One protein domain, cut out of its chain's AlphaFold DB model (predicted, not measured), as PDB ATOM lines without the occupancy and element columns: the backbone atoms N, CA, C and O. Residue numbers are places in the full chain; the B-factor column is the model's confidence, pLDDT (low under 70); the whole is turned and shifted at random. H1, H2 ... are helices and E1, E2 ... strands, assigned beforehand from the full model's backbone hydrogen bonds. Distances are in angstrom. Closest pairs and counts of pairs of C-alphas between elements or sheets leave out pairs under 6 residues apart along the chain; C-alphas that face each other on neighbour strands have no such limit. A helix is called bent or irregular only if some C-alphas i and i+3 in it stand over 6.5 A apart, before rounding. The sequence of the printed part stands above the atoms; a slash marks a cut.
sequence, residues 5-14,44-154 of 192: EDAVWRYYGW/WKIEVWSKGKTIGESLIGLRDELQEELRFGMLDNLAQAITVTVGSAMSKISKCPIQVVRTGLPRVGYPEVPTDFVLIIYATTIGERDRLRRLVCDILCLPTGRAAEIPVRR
ATOM      1  N   GLU A   5     -17.733 -40.879   4.361       72.19
ATOM      2  CA  GLU A   5     -16.799 -40.817   3.241       72.19
ATOM      3  C   GLU A   5     -15.603 -39.884   3.490       72.19
ATOM      4  O   GLU A   5     -14.500 -40.227   3.080       72.19
ATOM      5  N   ASP A   6     -15.754 -38.776   4.223       76.06
ATOM      6  CA  ASP A   6     -14.645 -37.849   4.504       76.06
ATOM      7  C   ASP A   6     -13.571 -38.490   5.394       76.06
ATOM      8  O   ASP A   6     -12.415 -38.063   5.381       76.06
ATOM      9  N   ALA A   7     -13.914 -39.529   6.163       82.88
ATOM     10  CA  ALA A   7     -12.941 -40.302   6.933       82.88
ATOM     11  C   ALA A   7     -12.083 -41.206   6.031       82.88
ATOM     12  O   ALA A   7     -10.928 -41.475   6.354       82.88
ATOM     13  N   VAL A   8     -12.627 -41.626   4.887       86.44
ATOM     14  CA  VAL A   8     -12.006 -42.591   3.968       86.44
ATOM     15  C   VAL A   8     -11.339 -41.897   2.782       86.44
ATOM     16  O   VAL A   8     -10.333 -42.384   2.279       86.44
ATOM     17  N   TRP A   9     -11.858 -40.753   2.342       90.75
ATOM     18  CA  TRP A   9     -11.474 -40.113   1.087       90.75
ATOM     19  C   TRP A   9     -10.839 -38.736   1.305       90.75
ATOM     20  O   TRP A   9     -11.247 -37.957   2.170       90.75
ATOM     21  N   ARG A  10      -9.816 -38.426   0.507       92.50
ATOM     22  CA  ARG A  10      -9.292 -37.072   0.281       92.50
ATOM     23  C   ARG A  10      -9.790 -36.602  -1.084       92.50
ATOM     24  O   ARG A  10      -9.599 -37.321  -2.058       92.50
ATOM     25  N   TYR A  11     -10.426 -35.436  -1.149       91.81
ATOM     26  CA  TYR A  11     -11.059 -34.914  -2.366       91.81
ATOM     27  C   TYR A  11     -10.219 -33.809  -3.012       91.81
ATOM     28  O   TYR A  11      -9.603 -33.011  -2.308       91.81
ATOM     29  N   TYR A  12     -10.271 -33.733  -4.342       92.38
ATOM     30  CA  TYR A  12      -9.660 -32.688  -5.163       92.38
ATOM     31  C   TYR A  12     -10.699 -32.111  -6.123       92.38
ATOM     32  O   TYR A  12     -11.577 -32.833  -6.602       92.38
ATOM     33  N   GLY A  13     -10.610 -30.804  -6.379       86.31
ATOM     34  CA  GLY A  13     -11.614 -30.080  -7.163       86.31
ATOM     35  C   GLY A  13     -12.951 -29.890  -6.432       86.31
ATOM     36  O   GLY A  13     -13.961 -29.650  -7.082       86.31
ATOM     37  N   TRP A  14     -12.972 -30.026  -5.097       76.38
ATOM     38  CA  TRP A  14     -14.135 -29.796  -4.226       76.38
ATOM     39  C   TRP A  14     -13.966 -28.497  -3.406       76.38
ATOM     40  O   TRP A  14     -12.839 -28.223  -2.988       76.38
ATOM     41  N   TRP A  44     -19.049 -41.749 -14.863       90.25
ATOM     42  CA  TRP A  44     -17.840 -42.513 -15.124       90.25
ATOM     43  C   TRP A  44     -16.813 -42.306 -14.013       90.25
ATOM     44  O   TRP A  44     -16.625 -41.196 -13.516       90.25
ATOM     45  N   LYS A  45     -16.143 -43.392 -13.639       92.44
ATOM     46  CA  LYS A  45     -15.044 -43.440 -12.678       92.44
ATOM     47  C   LYS A  45     -13.856 -44.080 -13.362       92.44
ATOM     48  O   LYS A  45     -13.929 -45.249 -13.728       92.44
ATOM     49  N   ILE A  46     -12.791 -43.316 -13.545       94.75
ATOM     50  CA  ILE A  46     -11.480 -43.846 -13.897       94.75
ATOM     51  C   ILE A  46     -10.815 -44.271 -12.589       94.75
ATOM     52  O   ILE A  46     -10.717 -43.460 -11.667       94.75
ATOM     53  N   GLU A  47     -10.397 -45.529 -12.497       94.62
ATOM     54  CA  GLU A  47      -9.822 -46.111 -11.284       94.62
ATOM     55  C   GLU A  47      -8.322 -46.337 -11.483       94.62
ATOM     56  O   GLU A  47      -7.901 -47.206 -12.244       94.62
ATOM     57  N   VAL A  48      -7.502 -45.544 -10.796       94.31
ATOM     58  CA  VAL A  48      -6.044 -45.660 -10.833       94.31
ATOM     59  C   VAL A  48      -5.575 -46.289  -9.525       94.31
ATOM     60  O   VAL A  48      -5.621 -45.666  -8.465       94.31
ATOM     61  N   TRP A  49      -5.151 -47.547  -9.610       93.69
ATOM     62  CA  TRP A  49      -4.741 -48.371  -8.472       93.69
ATOM     63  C   TRP A  49      -3.228 -48.321  -8.270       93.69
ATOM     64  O   TRP A  49      -2.470 -48.461  -9.232       93.69
ATOM     65  N   SER A  50      -2.777 -48.165  -7.026       90.88
ATOM     66  CA  SER A  50      -1.354 -47.950  -6.724       90.88
ATOM     67  C   SER A  50      -0.458 -49.164  -7.012       90.88
ATOM     68  O   SER A  50       0.718 -49.011  -7.344       90.88
ATOM     69  N   LYS A  51      -1.021 -50.374  -6.934       88.06
ATOM     70  CA  LYS A  51      -0.391 -51.652  -7.302       88.06
ATOM     71  C   LYS A  51      -0.941 -52.210  -8.621       88.06
ATOM     72  O   LYS A  51      -0.578 -53.318  -9.008       88.06
ATOM     73  N   GLY A  52      -1.835 -51.488  -9.301       83.19
ATOM     74  CA  GLY A  52      -2.322 -51.864 -10.632       83.19
ATOM     75  C   GLY A  52      -1.226 -51.693 -11.681       83.19
ATOM     76  O   GLY A  52      -0.282 -50.934 -11.464       83.19
ATOM     77  N   LYS A  53      -1.343 -52.358 -12.835       76.88
ATOM     78  CA  LYS A  53      -0.281 -52.375 -13.863       76.88
ATOM     79  C   LYS A  53       0.218 -50.986 -14.275       76.88
ATOM     80  O   LYS A  53       1.401 -50.819 -14.537       76.88
ATOM     81  N   THR A  54      -0.660 -49.985 -14.282       71.75
ATOM     82  CA  THR A  54      -0.323 -48.607 -14.663       71.75
ATOM     83  C   THR A  54       0.726 -47.964 -13.745       71.75
ATOM     84  O   THR A  54       1.603 -47.272 -14.246       71.75
ATOM     85  N   ILE A  55       0.657 -48.186 -12.425       71.00
ATOM     86  CA  ILE A  55       1.566 -47.564 -11.438       71.00
ATOM     87  C   ILE A  55       2.529 -48.584 -10.820       71.00
ATOM     88  O   ILE A  55       3.707 -48.290 -10.629       71.00
ATOM     89  N   GLY A  56       2.039 -49.782 -10.500       60.84
ATOM     90  CA  GLY A  56       2.729 -50.762  -9.662       60.84
ATOM     91  C   GLY A  56       4.049 -51.281 -10.235       60.84
ATOM     92  O   GLY A  56       4.942 -51.631  -9.468       60.84
ATOM     93  N   GLU A  57       4.202 -51.281 -11.560       66.44
ATOM     94  CA  GLU A  57       5.421 -51.745 -12.239       66.44
ATOM     95  C   GLU A  57       6.621 -50.804 -12.014       66.44
ATOM     96  O   GLU A  57       7.765 -51.247 -12.073       66.44
ATOM     97  N   SER A  58       6.381 -49.532 -11.679       61.56
ATOM     98  CA  SER A  58       7.432 -48.515 -11.524       61.56
ATOM     99  C   SER A  58       8.128 -48.516 -10.153       61.56
ATOM    100  O   SER A  58       9.093 -47.779  -9.969       61.56
ATOM    101  N   LEU A  59       7.656 -49.308  -9.179       63.53
ATOM    102  CA  LEU A  59       8.124 -49.271  -7.777       63.53
ATOM    103  C   LEU A  59       8.738 -50.593  -7.278       63.53
ATOM    104  O   LEU A  59       8.878 -50.805  -6.071       63.53
ATOM    105  N   ILE A  60       9.091 -51.501  -8.190       64.81
ATOM    106  CA  ILE A  60       9.673 -52.809  -7.854       64.81
ATOM    107  C   ILE A  60      11.054 -52.618  -7.193       64.81
ATOM    108  O   ILE A  60      11.922 -51.951  -7.747       64.81
ATOM    109  N   GLY A  61      11.271 -53.234  -6.021       59.78
ATOM    110  CA  GLY A  61      12.588 -53.318  -5.359       59.78
ATOM    111  C   GLY A  61      12.785 -52.470  -4.092       59.78
ATOM    112  O   GLY A  61      13.857 -52.523  -3.493       59.78
ATOM    113  N   LEU A  62      11.776 -51.713  -3.651       62.84
ATOM    114  CA  LEU A  62      11.824 -50.938  -2.398       62.84
ATOM    115  C   LEU A  62      11.266 -51.737  -1.202       62.84
ATOM    116  O   LEU A  62      10.566 -52.724  -1.399       62.84
ATOM    117  N   ARG A  63      11.544 -51.319   0.042       65.56
ATOM    118  CA  ARG A  63      10.917 -51.909   1.248       65.56
ATOM    119  C   ARG A  63       9.416 -51.598   1.287       65.56
ATOM    120  O   ARG A  63       9.033 -50.498   0.902       65.56
ATOM    121  N   ASP A  64       8.599 -52.518   1.797       71.19
ATOM    122  CA  ASP A  64       7.129 -52.436   1.732       71.19
ATOM    123  C   ASP A  64       6.539 -51.145   2.328       71.19
ATOM    124  O   ASP A  64       5.698 -50.513   1.695       71.19
ATOM    125  N   GLU A  65       7.027 -50.696   3.485       65.50
ATOM    126  CA  GLU A  65       6.559 -49.461   4.142       65.50
ATOM    127  C   GLU A  65       6.862 -48.210   3.300       65.50
ATOM    128  O   GLU A  65       5.995 -47.368   3.068       65.50
ATOM    129  N   LEU A  66       8.082 -48.128   2.759       66.62
ATOM    130  CA  LEU A  66       8.494 -47.033   1.882       66.62
ATOM    131  C   LEU A  66       7.716 -47.066   0.558       66.62
ATOM    132  O   LEU A  66       7.404 -46.021  -0.008       66.62
ATOM    133  N   GLN A  67       7.373 -48.261   0.066       74.44
ATOM    134  CA  GLN A  67       6.522 -48.399  -1.111       74.44
ATOM    135  C   GLN A  67       5.116 -47.849  -0.869       74.44
ATOM    136  O   GLN A  67       4.556 -47.273  -1.793       74.44
ATOM    137  N   GLU A  68       4.519 -48.032   0.310       76.06
ATOM    138  CA  GLU A  68       3.159 -47.545   0.576       76.06
ATOM    139  C   GLU A  68       3.074 -46.018   0.629       76.06
ATOM    140  O   GLU A  68       2.204 -45.442  -0.029       76.06
ATOM    141  N   GLU A  69       4.001 -45.353   1.321       80.06
ATOM    142  CA  GLU A  69       4.051 -43.885   1.350       80.06
ATOM    143  C   GLU A  69       4.287 -43.301  -0.048       80.06
ATOM    144  O   GLU A  69       3.590 -42.371  -0.464       80.06
ATOM    145  N   LEU A  70       5.218 -43.884  -0.811       81.69
ATOM    146  CA  LEU A  70       5.488 -43.466  -2.187       81.69
ATOM    147  C   LEU A  70       4.281 -43.699  -3.100       81.69
ATOM    148  O   LEU A  70       3.947 -42.830  -3.901       81.69
ATOM    149  N   ARG A  71       3.589 -44.835  -2.960       83.56
ATOM    150  CA  ARG A  71       2.369 -45.155  -3.716       83.56
ATOM    151  C   ARG A  71       1.263 -44.143  -3.461       83.56
ATOM    152  O   ARG A  71       0.673 -43.638  -4.416       83.56
ATOM    153  N   PHE A  72       0.995 -43.829  -2.194       87.81
ATOM    154  CA  PHE A  72       0.012 -42.808  -1.847       87.81
ATOM    155  C   PHE A  72       0.435 -41.436  -2.388       87.81
ATOM    156  O   PHE A  72      -0.362 -40.768  -3.044       87.81
ATOM    157  N   GLY A  73       1.700 -41.045  -2.194       89.81
ATOM    158  CA  GLY A  73       2.242 -39.779  -2.691       89.81
ATOM    159  C   GLY A  73       2.161 -39.631  -4.215       89.81
ATOM    160  O   GLY A  73       1.838 -38.554  -4.711       89.81
ATOM    161  N   MET A  74       2.375 -40.711  -4.973       89.38
ATOM    162  CA  MET A  74       2.203 -40.715  -6.430       89.38
ATOM    163  C   MET A  74       0.753 -40.457  -6.843       89.38
ATOM    164  O   MET A  74       0.511 -39.645  -7.736       89.38
ATOM    165  N   LEU A  75      -0.213 -41.114  -6.191       93.69
ATOM    166  CA  LEU A  75      -1.634 -40.864  -6.446       93.69
ATOM    167  C   LEU A  75      -2.026 -39.427  -6.080       93.69
ATOM    168  O   LEU A  75      -2.784 -38.795  -6.815       93.69
ATOM    169  N   ASP A  76      -1.489 -38.909  -4.974       94.50
ATOM    170  CA  ASP A  76      -1.725 -37.546  -4.491       94.50
ATOM    171  C   ASP A  76      -1.258 -36.498  -5.506       94.50
ATOM    172  O   ASP A  76      -2.044 -35.659  -5.952       94.50
ATOM    173  N   ASN A  77      -0.009 -36.621  -5.959       93.31
ATOM    174  CA  ASN A  77       0.571 -35.750  -6.978       93.31
ATOM    175  C   ASN A  77      -0.197 -35.831  -8.303       93.31
ATOM    176  O   ASN A  77      -0.440 -34.804  -8.938       93.31
ATOM    177  N   LEU A  78      -0.624 -37.033  -8.703       94.31
ATOM    178  CA  LEU A  78      -1.435 -37.228  -9.902       94.31
ATOM    179  C   LEU A  78      -2.784 -36.500  -9.796       94.31
ATOM    180  O   LEU A  78      -3.176 -35.801 -10.731       94.31
ATOM    181  N   ALA A  79      -3.484 -36.609  -8.665       95.31
ATOM    182  CA  ALA A  79      -4.761 -35.925  -8.462       95.31
ATOM    183  C   ALA A  79      -4.617 -34.396  -8.465       95.31
ATOM    184  O   ALA A  79      -5.438 -33.699  -9.075       95.31
ATOM    185  N   GLN A  80      -3.559 -33.871  -7.839       94.94
ATOM    186  CA  GLN A  80      -3.236 -32.443  -7.877       94.94
ATOM    187  C   GLN A  80      -2.966 -31.974  -9.310       94.94
ATOM    188  O   GLN A  80      -3.578 -31.004  -9.759       94.94
ATOM    189  N   ALA A  81      -2.116 -32.689 -10.050       94.94
ATOM    190  CA  ALA A  81      -1.777 -32.354 -11.429       94.94
ATOM    191  C   ALA A  81      -3.016 -32.352 -12.337       94.94
ATOM    192  O   ALA A  81      -3.247 -31.379 -13.049       94.94
ATOM    193  N   ILE A  82      -3.874 -33.377 -12.248       94.75
ATOM    194  CA  ILE A  82      -5.136 -33.432 -13.007       94.75
ATOM    195  C   ILE A  82      -6.028 -32.232 -12.683       94.75
ATOM    196  O   ILE A  82      -6.579 -31.610 -13.591       94.75
ATOM    197  N   THR A  83      -6.160 -31.892 -11.399       92.69
ATOM    198  CA  THR A  83      -6.988 -30.761 -10.957       92.69
ATOM    199  C   THR A  83      -6.469 -29.446 -11.533       92.69
ATOM    200  O   THR A  83      -7.254 -28.658 -12.051       92.69
ATOM    201  N   VAL A  84      -5.151 -29.232 -11.516       92.50
ATOM    202  CA  VAL A  84      -4.515 -28.038 -12.095       92.50
ATOM    203  C   VAL A  84      -4.678 -27.992 -13.616       92.50
ATOM    204  O   VAL A  84      -4.998 -26.941 -14.162       92.50
ATOM    205  N   THR A  85      -4.483 -29.114 -14.315       92.88
ATOM    206  CA  THR A  85      -4.543 -29.161 -15.784       92.88
ATOM    207  C   THR A  85      -5.962 -29.009 -16.330       92.88
ATOM    208  O   THR A  85      -6.151 -28.375 -17.365       92.88
ATOM    209  N   VAL A  86      -6.962 -29.605 -15.674       90.56
ATOM    210  CA  VAL A  86      -8.347 -29.630 -16.177       90.56
ATOM    211  C   VAL A  86      -9.204 -28.520 -15.562       90.56
ATOM    212  O   VAL A  86     -10.158 -28.069 -16.190       90.56
ATOM    213  N   GLY A  87      -8.890 -28.065 -14.346       85.00
ATOM    214  CA  GLY A  87      -9.606 -27.010 -13.619       85.00
ATOM    215  C   GLY A  87     -10.969 -27.434 -13.057       85.00
ATOM    216  O   GLY A  87     -11.287 -27.123 -11.915       85.00
ATOM    217  N   SER A  88     -11.766 -28.175 -13.832       84.81
ATOM    218  CA  SER A  88     -13.102 -28.663 -13.452       84.81
ATOM    219  C   SER A  88     -13.141 -30.132 -13.019       84.81
ATOM    220  O   SER A  88     -14.193 -30.617 -12.593       84.81
ATOM    221  N   ALA A  89     -12.022 -30.854 -13.138       88.38
ATOM    222  CA  ALA A  89     -11.960 -32.265 -12.778       88.38
ATOM    223  C   ALA A  89     -12.201 -32.457 -11.278       88.38
ATOM    224  O   ALA A  89     -11.615 -31.769 -10.444       88.38
ATOM    225  N   MET A  90     -13.025 -33.450 -10.947       92.00
ATOM    226  CA  MET A  90     -13.216 -33.900  -9.574       92.00
ATOM    227  C   MET A  90     -12.600 -35.281  -9.416       92.00
ATOM    228  O   MET A  90     -12.783 -36.168 -10.257       92.00
ATOM    229  N   SER A  91     -11.851 -35.464  -8.336       94.19
ATOM    230  CA  SER A  91     -11.268 -36.755  -8.005       94.19
ATOM    231  C   SER A  91     -11.185 -36.967  -6.502       94.19
ATOM    232  O   SER A  91     -11.317 -36.029  -5.709       94.19
ATOM    233  N   LYS A  92     -10.994 -38.221  -6.094       93.44
ATOM    234  CA  LYS A  92     -10.756 -38.571  -4.697       93.44
ATOM    235  C   LYS A  92      -9.798 -39.741  -4.548       93.44
ATOM    236  O   LYS A  92      -9.834 -40.671  -5.348       93.44
ATOM    237  N   ILE A  93      -8.989 -39.707  -3.497       94.62
ATOM    238  CA  ILE A  93      -8.019 -40.752  -3.155       94.62
ATOM    239  C   ILE A  93      -8.412 -41.394  -1.833       94.62
ATOM    240  O   ILE A  93      -8.818 -40.695  -0.901       94.62
ATOM    241  N   SER A  94      -8.293 -42.715  -1.743       93.69
ATOM    242  CA  SER A  94      -8.479 -43.439  -0.487       93.69
ATOM    243  C   SER A  94      -7.329 -43.138   0.484       93.69
ATOM    244  O   SER A  94      -6.166 -43.311   0.139       93.69
ATOM    245  N   LYS A  95      -7.634 -42.724   1.717       91.88
ATOM    246  CA  LYS A  95      -6.650 -42.426   2.778       91.88
ATOM    247  C   LYS A  95      -5.976 -43.677   3.358       91.88
ATOM    248  O   LYS A  95      -4.961 -43.563   4.032       91.88
ATOM    249  N   CYS A  96      -6.546 -44.849   3.108       90.38
ATOM    250  CA  CYS A  96      -6.031 -46.168   3.468       90.38
ATOM    251  C   CYS A  96      -6.323 -47.160   2.325       90.38
ATOM    252  O   CYS A  96      -7.165 -46.851   1.472       90.38
ATOM    253  N   PRO A  97      -5.669 -48.337   2.279       91.31
ATOM    254  CA  PRO A  97      -6.017 -49.377   1.320       91.31
ATOM    255  C   PRO A  97      -7.474 -49.818   1.489       91.31
ATOM    256  O   PRO A  97      -7.920 -50.106   2.601       91.31
ATOM    257  N   ILE A  98      -8.211 -49.900   0.384       90.50
ATOM    258  CA  ILE A  98      -9.605 -50.357   0.360       90.50
ATOM    259  C   ILE A  98      -9.738 -51.642  -0.449       90.50
ATOM    260  O   ILE A  98      -8.866 -51.971  -1.250       90.50
ATOM    261  N   GLN A  99     -10.844 -52.362  -0.264       91.50
ATOM    262  CA  GLN A  99     -11.140 -53.567  -1.035       91.50
ATOM    263  C   GLN A  99     -11.159 -53.281  -2.542       91.50
ATOM    264  O   GLN A  99     -11.848 -52.376  -3.016       91.50
ATOM    265  N   VAL A 100     -10.436 -54.103  -3.301       90.88
ATOM    266  CA  VAL A 100     -10.387 -54.023  -4.763       90.88
ATOM    267  C   VAL A 100     -11.640 -54.678  -5.346       90.88
ATOM    268  O   VAL A 100     -11.776 -55.905  -5.348       90.88
ATOM    269  N   VAL A 101     -12.547 -53.857  -5.874       86.25
ATOM    270  CA  VAL A 101     -13.784 -54.296  -6.536       86.25
ATOM    271  C   VAL A 101     -13.567 -54.309  -8.052       86.25
ATOM    272  O   VAL A 101     -13.515 -53.269  -8.697       86.25
ATOM    273  N   ARG A 102     -13.417 -55.505  -8.636       87.38
ATOM    274  CA  ARG A 102     -13.017 -55.713 -10.048       87.38
ATOM    275  C   ARG A 102     -14.211 -55.767 -11.009       87.38
ATOM    276  O   ARG A 102     -14.330 -56.696 -11.812       87.38
ATOM    277  N   THR A 103     -15.130 -54.815 -10.876       83.38
ATOM    278  CA  THR A 103     -16.370 -54.760 -11.671       83.38
ATOM    279  C   THR A 103     -16.274 -53.830 -12.881       83.38
ATOM    280  O   THR A 103     -17.117 -53.925 -13.768       83.38
ATOM    281  N   GLY A 104     -15.249 -52.974 -12.956       86.06
ATOM    282  CA  GLY A 104     -14.944 -52.164 -14.136       86.06
ATOM    283  C   GLY A 104     -14.154 -52.912 -15.215       86.06
ATOM    284  O   GLY A 104     -13.705 -54.047 -15.021       86.06
ATOM    285  N   LEU A 105     -13.963 -52.249 -16.358       88.12
ATOM    286  CA  LEU A 105     -13.213 -52.763 -17.505       88.12
ATOM    287  C   LEU A 105     -12.106 -51.787 -17.959       88.12
ATOM    288  O   LEU A 105     -12.281 -50.578 -17.854       88.12
ATOM    289  N   PRO A 106     -10.976 -52.288 -18.494       91.19
ATOM    290  CA  PRO A 106     -10.642 -53.704 -18.601       91.19
ATOM    291  C   PRO A 106     -10.173 -54.283 -17.258       91.19
ATOM    292  O   PRO A 106      -9.563 -53.603 -16.436       91.19
ATOM    293  N   ARG A 107     -10.395 -55.587 -17.055       89.50
ATOM    294  CA  ARG A 107     -10.002 -56.265 -15.808       89.50
ATOM    295  C   ARG A 107      -8.490 -56.308 -15.571       89.50
ATOM    296  O   ARG A 107      -8.058 -56.379 -14.428       89.50
ATOM    297  N   VAL A 108      -7.697 -56.251 -16.642       88.62
ATOM    298  CA  VAL A 108      -6.228 -56.358 -16.599       88.62
ATOM    299  C   VAL A 108      -5.549 -55.211 -15.839       88.62
ATOM    300  O   VAL A 108      -4.415 -55.369 -15.398       88.62
ATOM    301  N   GLY A 109      -6.223 -54.068 -15.689       88.50
ATOM    302  CA  GLY A 109      -5.678 -52.915 -14.976       88.50
ATOM    303  C   GLY A 109      -5.826 -52.977 -13.456       88.50
ATOM    304  O   GLY A 109      -5.217 -52.166 -12.759       88.50
ATOM    305  N   TYR A 110      -6.613 -53.921 -12.929       92.12
ATOM    306  CA  TYR A 110      -6.758 -54.096 -11.486       92.12
ATOM    307  C   TYR A 110      -5.532 -54.788 -10.880       92.12
ATOM    308  O   TYR A 110      -4.952 -55.675 -11.507       92.12
ATOM    309  N   PRO A 111      -5.163 -54.447  -9.636       91.94
ATOM    310  CA  PRO A 111      -4.128 -55.167  -8.910       91.94
ATOM    311  C   PRO A 111      -4.582 -56.594  -8.562       91.94
ATOM    312  O   PRO A 111      -5.776 -56.869  -8.413       91.94
ATOM    313  N   GLU A 112      -3.629 -57.503  -8.359       90.69
ATOM    314  CA  GLU A 112      -3.895 -58.890  -7.931       90.69
ATOM    315  C   GLU A 112      -4.097 -59.021  -6.408       90.69
ATOM    316  O   GLU A 112      -4.558 -60.048  -5.919       90.69
ATOM    317  N   VAL A 113      -3.830 -57.954  -5.646       90.25
ATOM    318  CA  VAL A 113      -4.018 -57.916  -4.187       90.25
ATOM    319  C   VAL A 113      -5.485 -57.682  -3.782       90.25
ATOM    320  O   VAL A 113      -6.252 -57.086  -4.542       90.25
ATOM    321  N   PRO A 114      -5.922 -58.128  -2.589       92.62
ATOM    322  CA  PRO A 114      -7.305 -57.945  -2.138       92.62
ATOM    323  C   PRO A 114      -7.646 -56.492  -1.783       92.62
ATOM    324  O   PRO A 114      -8.800 -56.084  -1.926       92.62
ATOM    325  N   THR A 115      -6.656 -55.715  -1.339       93.12
ATOM    326  CA  THR A 115      -6.806 -54.313  -0.934       93.12
ATOM    327  C   THR A 115      -5.686 -53.455  -1.501       93.12
ATOM    328  O   THR A 115      -4.536 -53.895  -1.536       93.12
ATOM    329  N   ASP A 116      -5.998 -52.223  -1.896       93.38
ATOM    330  CA  ASP A 116      -5.022 -51.282  -2.448       93.38
ATOM    331  C   ASP A 116      -5.499 -49.826  -2.296       93.38
ATOM    332  O   ASP A 116      -6.679 -49.571  -2.044       93.38
ATOM    333  N   PHE A 117      -4.584 -48.868  -2.437       93.69
ATOM    334  CA  PHE A 117      -4.940 -47.462  -2.589       93.69
ATOM    335  C   PHE A 117      -5.486 -47.202  -3.993       93.69
ATOM    336  O   PHE A 117      -4.967 -47.731  -4.982       93.69
ATOM    337  N   VAL A 118      -6.494 -46.338  -4.086       94.31
ATOM    338  CA  VAL A 118      -7.101 -45.948  -5.358       94.31
ATOM    339  C   VAL A 118      -7.302 -44.445  -5.445       94.31
ATOM    340  O   VAL A 118      -7.774 -43.805  -4.503       94.31
ATOM    341  N   LEU A 119      -6.984 -43.901  -6.614       95.69
ATOM    342  CA  LEU A 119      -7.464 -42.610  -7.084       95.69
ATOM    343  C   LEU A 119      -8.658 -42.849  -8.011       95.69
ATOM    344  O   LEU A 119      -8.548 -43.542  -9.022       95.69
ATOM    345  N   ILE A 120      -9.795 -42.251  -7.674       94.81
ATOM    346  CA  ILE A 120     -10.995 -42.225  -8.508       94.81
ATOM    347  C   ILE A 120     -11.102 -40.846  -9.142       94.81
ATOM    348  O   ILE A 120     -11.244 -39.851  -8.433       94.81
ATOM    349  N   ILE A 121     -11.092 -40.792 -10.471       95.38
ATOM    350  CA  ILE A 121     -11.313 -39.563 -11.241       95.38
ATOM    351  C   ILE A 121     -12.684 -39.660 -11.895       95.38
ATOM    352  O   ILE A 121     -13.033 -40.697 -12.462       95.38
ATOM    353  N   TYR A 122     -13.471 -38.597 -11.805       93.44
ATOM    354  CA  TYR A 122     -14.837 -38.596 -12.301       93.44
ATOM    355  C   TYR A 122     -14.930 -37.992 -13.700       93.44
ATOM    356  O   TYR A 122     -14.265 -37.008 -14.008       93.44
ATOM    357  N   ALA A 123     -15.798 -38.575 -14.524       92.94
ATOM    358  CA  ALA A 123     -16.151 -38.066 -15.840       92.94
ATOM    359  C   ALA A 123     -17.660 -38.187 -16.084       92.94
ATOM    360  O   ALA A 123     -18.357 -39.014 -15.488       92.94
ATOM    361  N   THR A 124     -18.166 -37.338 -16.965       89.94
ATOM    362  CA  THR A 124     -19.582 -37.225 -17.319       89.94
ATOM    363  C   THR A 124     -19.905 -37.845 -18.671       89.94
ATOM    364  O   THR A 124     -21.041 -38.248 -18.894       89.94
ATOM    365  N   THR A 125     -18.899 -37.986 -19.535       90.50
ATOM    366  CA  THR A 125     -19.030 -38.538 -20.887       90.50
ATOM    367  C   THR A 125     -17.908 -39.524 -21.197       90.50
ATOM    368  O   THR A 125     -16.851 -39.506 -20.558       90.50
ATOM    369  N   ILE A 126     -18.105 -40.361 -22.215       91.75
ATOM    370  CA  ILE A 126     -17.069 -41.245 -22.765       91.75
ATOM    371  C   ILE A 126     -15.876 -40.438 -23.283       91.75
ATOM    372  O   ILE A 126     -14.725 -40.788 -23.019       91.75
ATOM    373  N   GLY A 127     -16.141 -39.326 -23.975       93.50
ATOM    374  CA  GLY A 127     -15.089 -38.454 -24.498       93.50
ATOM    375  C   GLY A 127     -14.209 -37.871 -23.388       93.50
ATOM    376  O   GLY A 127     -12.981 -37.908 -23.483       93.50
ATOM    377  N   GLU A 128     -14.826 -37.387 -22.307       94.31
ATOM    378  CA  GLU A 128     -14.115 -36.894 -21.123       94.31
ATOM    379  C   GLU A 128     -13.341 -38.020 -20.424       94.31
ATOM    380  O   GLU A 128     -12.154 -37.860 -20.134       94.31
ATOM    381  N   ARG A 129     -13.969 -39.186 -20.234       94.19
ATOM    382  CA  ARG A 129     -13.350 -40.387 -19.654       94.19
ATOM    383  C   ARG A 129     -12.061 -40.768 -20.383       94.19
ATOM    384  O   ARG A 129     -11.020 -40.937 -19.751       94.19
ATOM    385  N   ASP A 130     -12.109 -40.880 -21.706       95.44
ATOM    386  CA  ASP A 130     -10.962 -41.323 -22.508       95.44
ATOM    387  C   ASP A 130      -9.882 -40.239 -22.635       95.44
ATOM    388  O   ASP A 130      -8.693 -40.539 -22.771       95.44
ATOM    389  N   ARG A 131     -10.264 -38.959 -22.550       95.94
ATOM    390  CA  ARG A 131      -9.305 -37.854 -22.418       95.94
ATOM    391  C   ARG A 131      -8.565 -37.919 -21.082       95.94
ATOM    392  O   ARG A 131      -7.345 -37.802 -21.076       95.94
ATOM    393  N   LEU A 132      -9.275 -38.155 -19.980       96.00
ATOM    394  CA  LEU A 132      -8.680 -38.249 -18.645       96.00
ATOM    395  C   LEU A 132      -7.760 -39.466 -18.500       96.00
ATOM    396  O   LEU A 132      -6.687 -39.334 -17.923       96.00
ATOM    397  N   ARG A 133      -8.107 -40.627 -19.076       95.69
ATOM    398  CA  ARG A 133      -7.206 -41.801 -19.095       95.69
ATOM    399  C   ARG A 133      -5.880 -41.500 -19.795       95.69
ATOM    400  O   ARG A 133      -4.829 -41.892 -19.302       95.69
ATOM    401  N   ARG A 134      -5.923 -40.786 -20.925       95.69
ATOM    402  CA  ARG A 134      -4.709 -40.346 -21.632       95.69
ATOM    403  C   ARG A 134      -3.911 -39.349 -20.800       95.69
ATOM    404  O   ARG A 134      -2.717 -39.548 -20.635       95.69
ATOM    405  N   LEU A 135      -4.585 -38.373 -20.190       95.56
ATOM    406  CA  LEU A 135      -3.939 -37.401 -19.309       95.56
ATOM    407  C   LEU A 135      -3.233 -38.066 -18.116       95.56
ATOM    408  O   LEU A 135      -2.140 -37.648 -17.753       95.56
ATOM    409  N   VAL A 136      -3.818 -39.116 -17.527       94.56
ATOM    410  CA  VAL A 136      -3.150 -39.909 -16.480       94.56
ATOM    411  C   VAL A 136      -1.827 -40.477 -16.993       94.56
ATOM    412  O   VAL A 136      -0.811 -40.345 -16.318       94.56
ATOM    413  N   CYS A 137      -1.820 -41.082 -18.183       92.69
ATOM    414  CA  CYS A 137      -0.586 -41.582 -18.782       92.69
ATOM    415  C   CYS A 137       0.415 -40.458 -19.057       92.69
ATOM    416  O   CYS A 137       1.584 -40.626 -18.728       92.69
ATOM    417  N   ASP A 138      -0.034 -39.321 -19.589       93.06
ATOM    418  CA  ASP A 138       0.835 -38.185 -19.905       93.06
ATOM    419  C   ASP A 138       1.514 -37.628 -18.640       93.06
ATOM    420  O   ASP A 138       2.728 -37.433 -18.629       93.06
ATOM    421  N   ILE A 139       0.762 -37.444 -17.546       92.44
ATOM    422  CA  ILE A 139       1.296 -36.959 -16.258       92.44
ATOM    423  C   ILE A 139       2.284 -37.961 -15.652       92.44
ATOM    424  O   ILE A 139       3.288 -37.564 -15.063       92.44
ATOM    425  N   LEU A 140       2.006 -39.258 -15.786       88.94
ATOM    426  CA  LEU A 140       2.875 -40.324 -15.285       88.94
ATOM    427  C   LEU A 140       4.026 -40.672 -16.246       88.94
ATOM    428  O   LEU A 140       4.774 -41.609 -15.968       88.94
ATOM    429  N   CYS A 141       4.172 -39.955 -17.367       90.25
ATOM    430  CA  CYS A 141       5.158 -40.238 -18.415       90.25
ATOM    431  C   CYS A 141       5.084 -41.684 -18.954       90.25
ATOM    432  O   CYS A 141       6.103 -42.307 -19.255       90.25
ATOM    433  N   LEU A 142       3.875 -42.237 -19.069       87.62
ATOM    434  CA  LEU A 142       3.610 -43.583 -19.575       87.62
ATOM    435  C   LEU A 142       3.243 -43.560 -21.069       87.62
ATOM    436  O   LEU A 142       2.671 -42.581 -21.549       87.62
ATOM    437  N   PRO A 143       3.470 -44.661 -21.812       89.06
ATOM    438  CA  PRO A 143       3.013 -44.762 -23.195       89.06
ATOM    439  C   PRO A 143       1.496 -44.568 -23.311       89.06
ATOM    440  O   PRO A 143       0.732 -45.197 -22.579       89.06
ATOM    441  N   THR A 144       1.042 -43.785 -24.294       83.75
ATOM    442  CA  THR A 144      -0.386 -43.467 -24.495       83.75
ATOM    443  C   THR A 144      -1.266 -44.713 -24.650       83.75
ATOM    444  O   THR A 144      -2.416 -44.712 -24.219       83.75
ATOM    445  N   GLY A 145      -0.731 -45.806 -25.211       86.88
ATOM    446  CA  GLY A 145      -1.447 -47.082 -25.339       86.88
ATOM    447  C   GLY A 145      -1.883 -47.685 -23.997       86.88
ATOM    448  O   GLY A 145      -2.918 -48.345 -23.933       86.88
ATOM    449  N   ARG A 146      -1.168 -47.378 -22.903       89.69
ATOM    450  CA  ARG A 146      -1.524 -47.831 -21.550       89.69
ATOM    451  C   ARG A 146      -2.803 -47.199 -21.024       89.69
ATOM    452  O   ARG A 146      -3.410 -47.751 -20.111       89.69
ATOM    453  N   ALA A 147      -3.260 -46.092 -21.615       92.88
ATOM    454  CA  ALA A 147      -4.527 -45.480 -21.240       92.88
ATOM    455  C   ALA A 147      -5.663 -46.504 -21.337       92.88
ATOM    456  O   ALA A 147      -6.499 -46.549 -20.442       92.88
ATOM    457  N   ALA A 148      -5.636 -47.376 -22.356       92.00
ATOM    458  CA  ALA A 148      -6.617 -48.434 -22.579       92.00
ATOM    459  C   ALA A 148      -6.602 -49.543 -21.513       92.00
ATOM    460  O   ALA A 148      -7.589 -50.269 -21.417       92.00
ATOM    461  N   GLU A 149      -5.561 -49.634 -20.681       91.94
ATOM    462  CA  GLU A 149      -5.443 -50.597 -19.577       91.94
ATOM    463  C   GLU A 149      -6.053 -50.076 -18.268       91.94
ATOM    464  O   GLU A 149      -6.395 -50.879 -17.406       91.94
ATOM    465  N   ILE A 150      -6.218 -48.755 -18.110       94.00
ATOM    466  CA  ILE A 150      -6.715 -48.147 -16.862       94.00
ATOM    467  C   ILE A 150      -8.195 -48.507 -16.665       94.00
ATOM    468  O   ILE A 150      -8.995 -48.120 -17.517       94.00
ATOM    469  N   PRO A 151      -8.602 -49.191 -15.585       93.69
ATOM    470  CA  PRO A 151      -9.993 -49.579 -15.407       93.69
ATOM    471  C   PRO A 151     -10.938 -48.379 -15.338       93.69
ATOM    472  O   PRO A 151     -10.637 -47.346 -14.735       93.69
ATOM    473  N   VAL A 152     -12.109 -48.537 -15.944       91.94
ATOM    474  CA  VAL A 152     -13.225 -47.607 -15.835       91.94
ATOM    475  C   VAL A 152     -14.482 -48.330 -15.387       91.94
ATOM    476  O   VAL A 152     -14.725 -49.485 -15.742       91.94
ATOM    477  N   ARG A 153     -15.306 -47.626 -14.622       87.56
ATOM    478  CA  ARG A 153     -16.579 -48.127 -14.107       87.56
ATOM    479  C   ARG A 153     -17.644 -47.037 -14.168       87.56
ATOM    480  O   ARG A 153     -17.316 -45.851 -14.128       87.56
ATOM    481  N   ARG A 154     -18.919 -47.416 -14.268       84.56
ATOM    482  CA  ARG A 154     -20.051 -46.483 -14.149       84.56
ATOM    483  C   ARG A 154     -20.627 -46.484 -12.735       84.56
ATOM    484  O   ARG A 154     -20.396 -47.408 -11.975       84.56
TER     485      ARG A 154
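What this domain is: This is residues 5 to 14 and 44 to 154 of the 192 residues of an uncharacterized protein of Firmicutes bacterium (UniProt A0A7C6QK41). A strongly twisted wall of five strands has two helices, long H3 and shorter H4, packed over one face and running along its strands. H5 packs on H4, H2 is off the sheet, and little H1 sits by E1 at one edge. The 121 printed residues include five named helices and five named strands, in the order H1 E1 E2 H2 H3 E3 E4 H4 H5 E5; the sheet, E1 E3 E4 E2 E5, is antiparallel and the class is mixed. The whole is compact, with a radius of gyration of the C-alphas of 13.2 A and spans of 38 by 32 by 27 A.

How they stand to each other: Start at H1, residues 5 to 8, which only grazes the sheet. Edge strand E1, residues 9 to 12, is antiparallel to E3, residues 91 to 94, with N 10 and O 93 2.9 A apart. Past the cut, E2, residues 44 to 49, is antiparallel to E4, residues 118 to 123; look at N 46 and O 121, 2.8 A. H2, residues 53 to 59, is irregular, but only just: C-alphas 54 and 57 are 7.0 A apart. H3, residues 64 to 86, is over E3 and E4 at a height over the sheet of 8.9 A. E3 and E4 form a hairpin, with N 120 and O 92 at 2.8 A. On the same face, giving two layers, H4, residues 126 to 139, is over E4 and E2 at 9.3 A. H4 touches H3 with residues 135 to 139 alone, at a steep tilt of 56 degrees; their closest C-alphas, Leu 78 and Ile 139, are 6.9 A apart. H5, residues 144 to 149, touches H4, closest at the C-alphas of Arg 133 and Ala 147, 5.0 A. Edge strand E5, residues 152 to 154, is antiparallel to E2, with N 45 and O 153 at 2.8 A. Two split strand-helix-strand units, each of two strands that run the same way with another strand between them in the sheet, have right-handed crossovers: E2, H2 H3, E3, with E4 between, and E4, H4 H5, E5, with E2 between. Every O i to N i+4 pair is within hydrogen-bond range in H3 and H4; H2 has 0 of 3, with 1 of 4 O i to N i+3, H5 has 0 of 2, with 3 of 3, and H1 is too short.

Where its parts are: Find C-alpha 5 at (-16.799, -40.817, 3.241), where H1 begins. H3 runs 32.9 A from C-alpha 64 at (7.129, -52.436, 1.732), H4 19.9 A, E4 15.9 A and E2 15.8 A. E5 ends at C-alpha 154, (-20.051, -46.483, -14.149).

The domain as a whole: The farthest C-alphas, Arg 63 and Thr 125, are 39.6 A apart. Residues 15 to 43 are not printed; C-alphas 14 and 44 are 17.2 A apart. The link E3 to E4 is long. Residues 56 to 63 and 65 to 66 have pLDDT under 70.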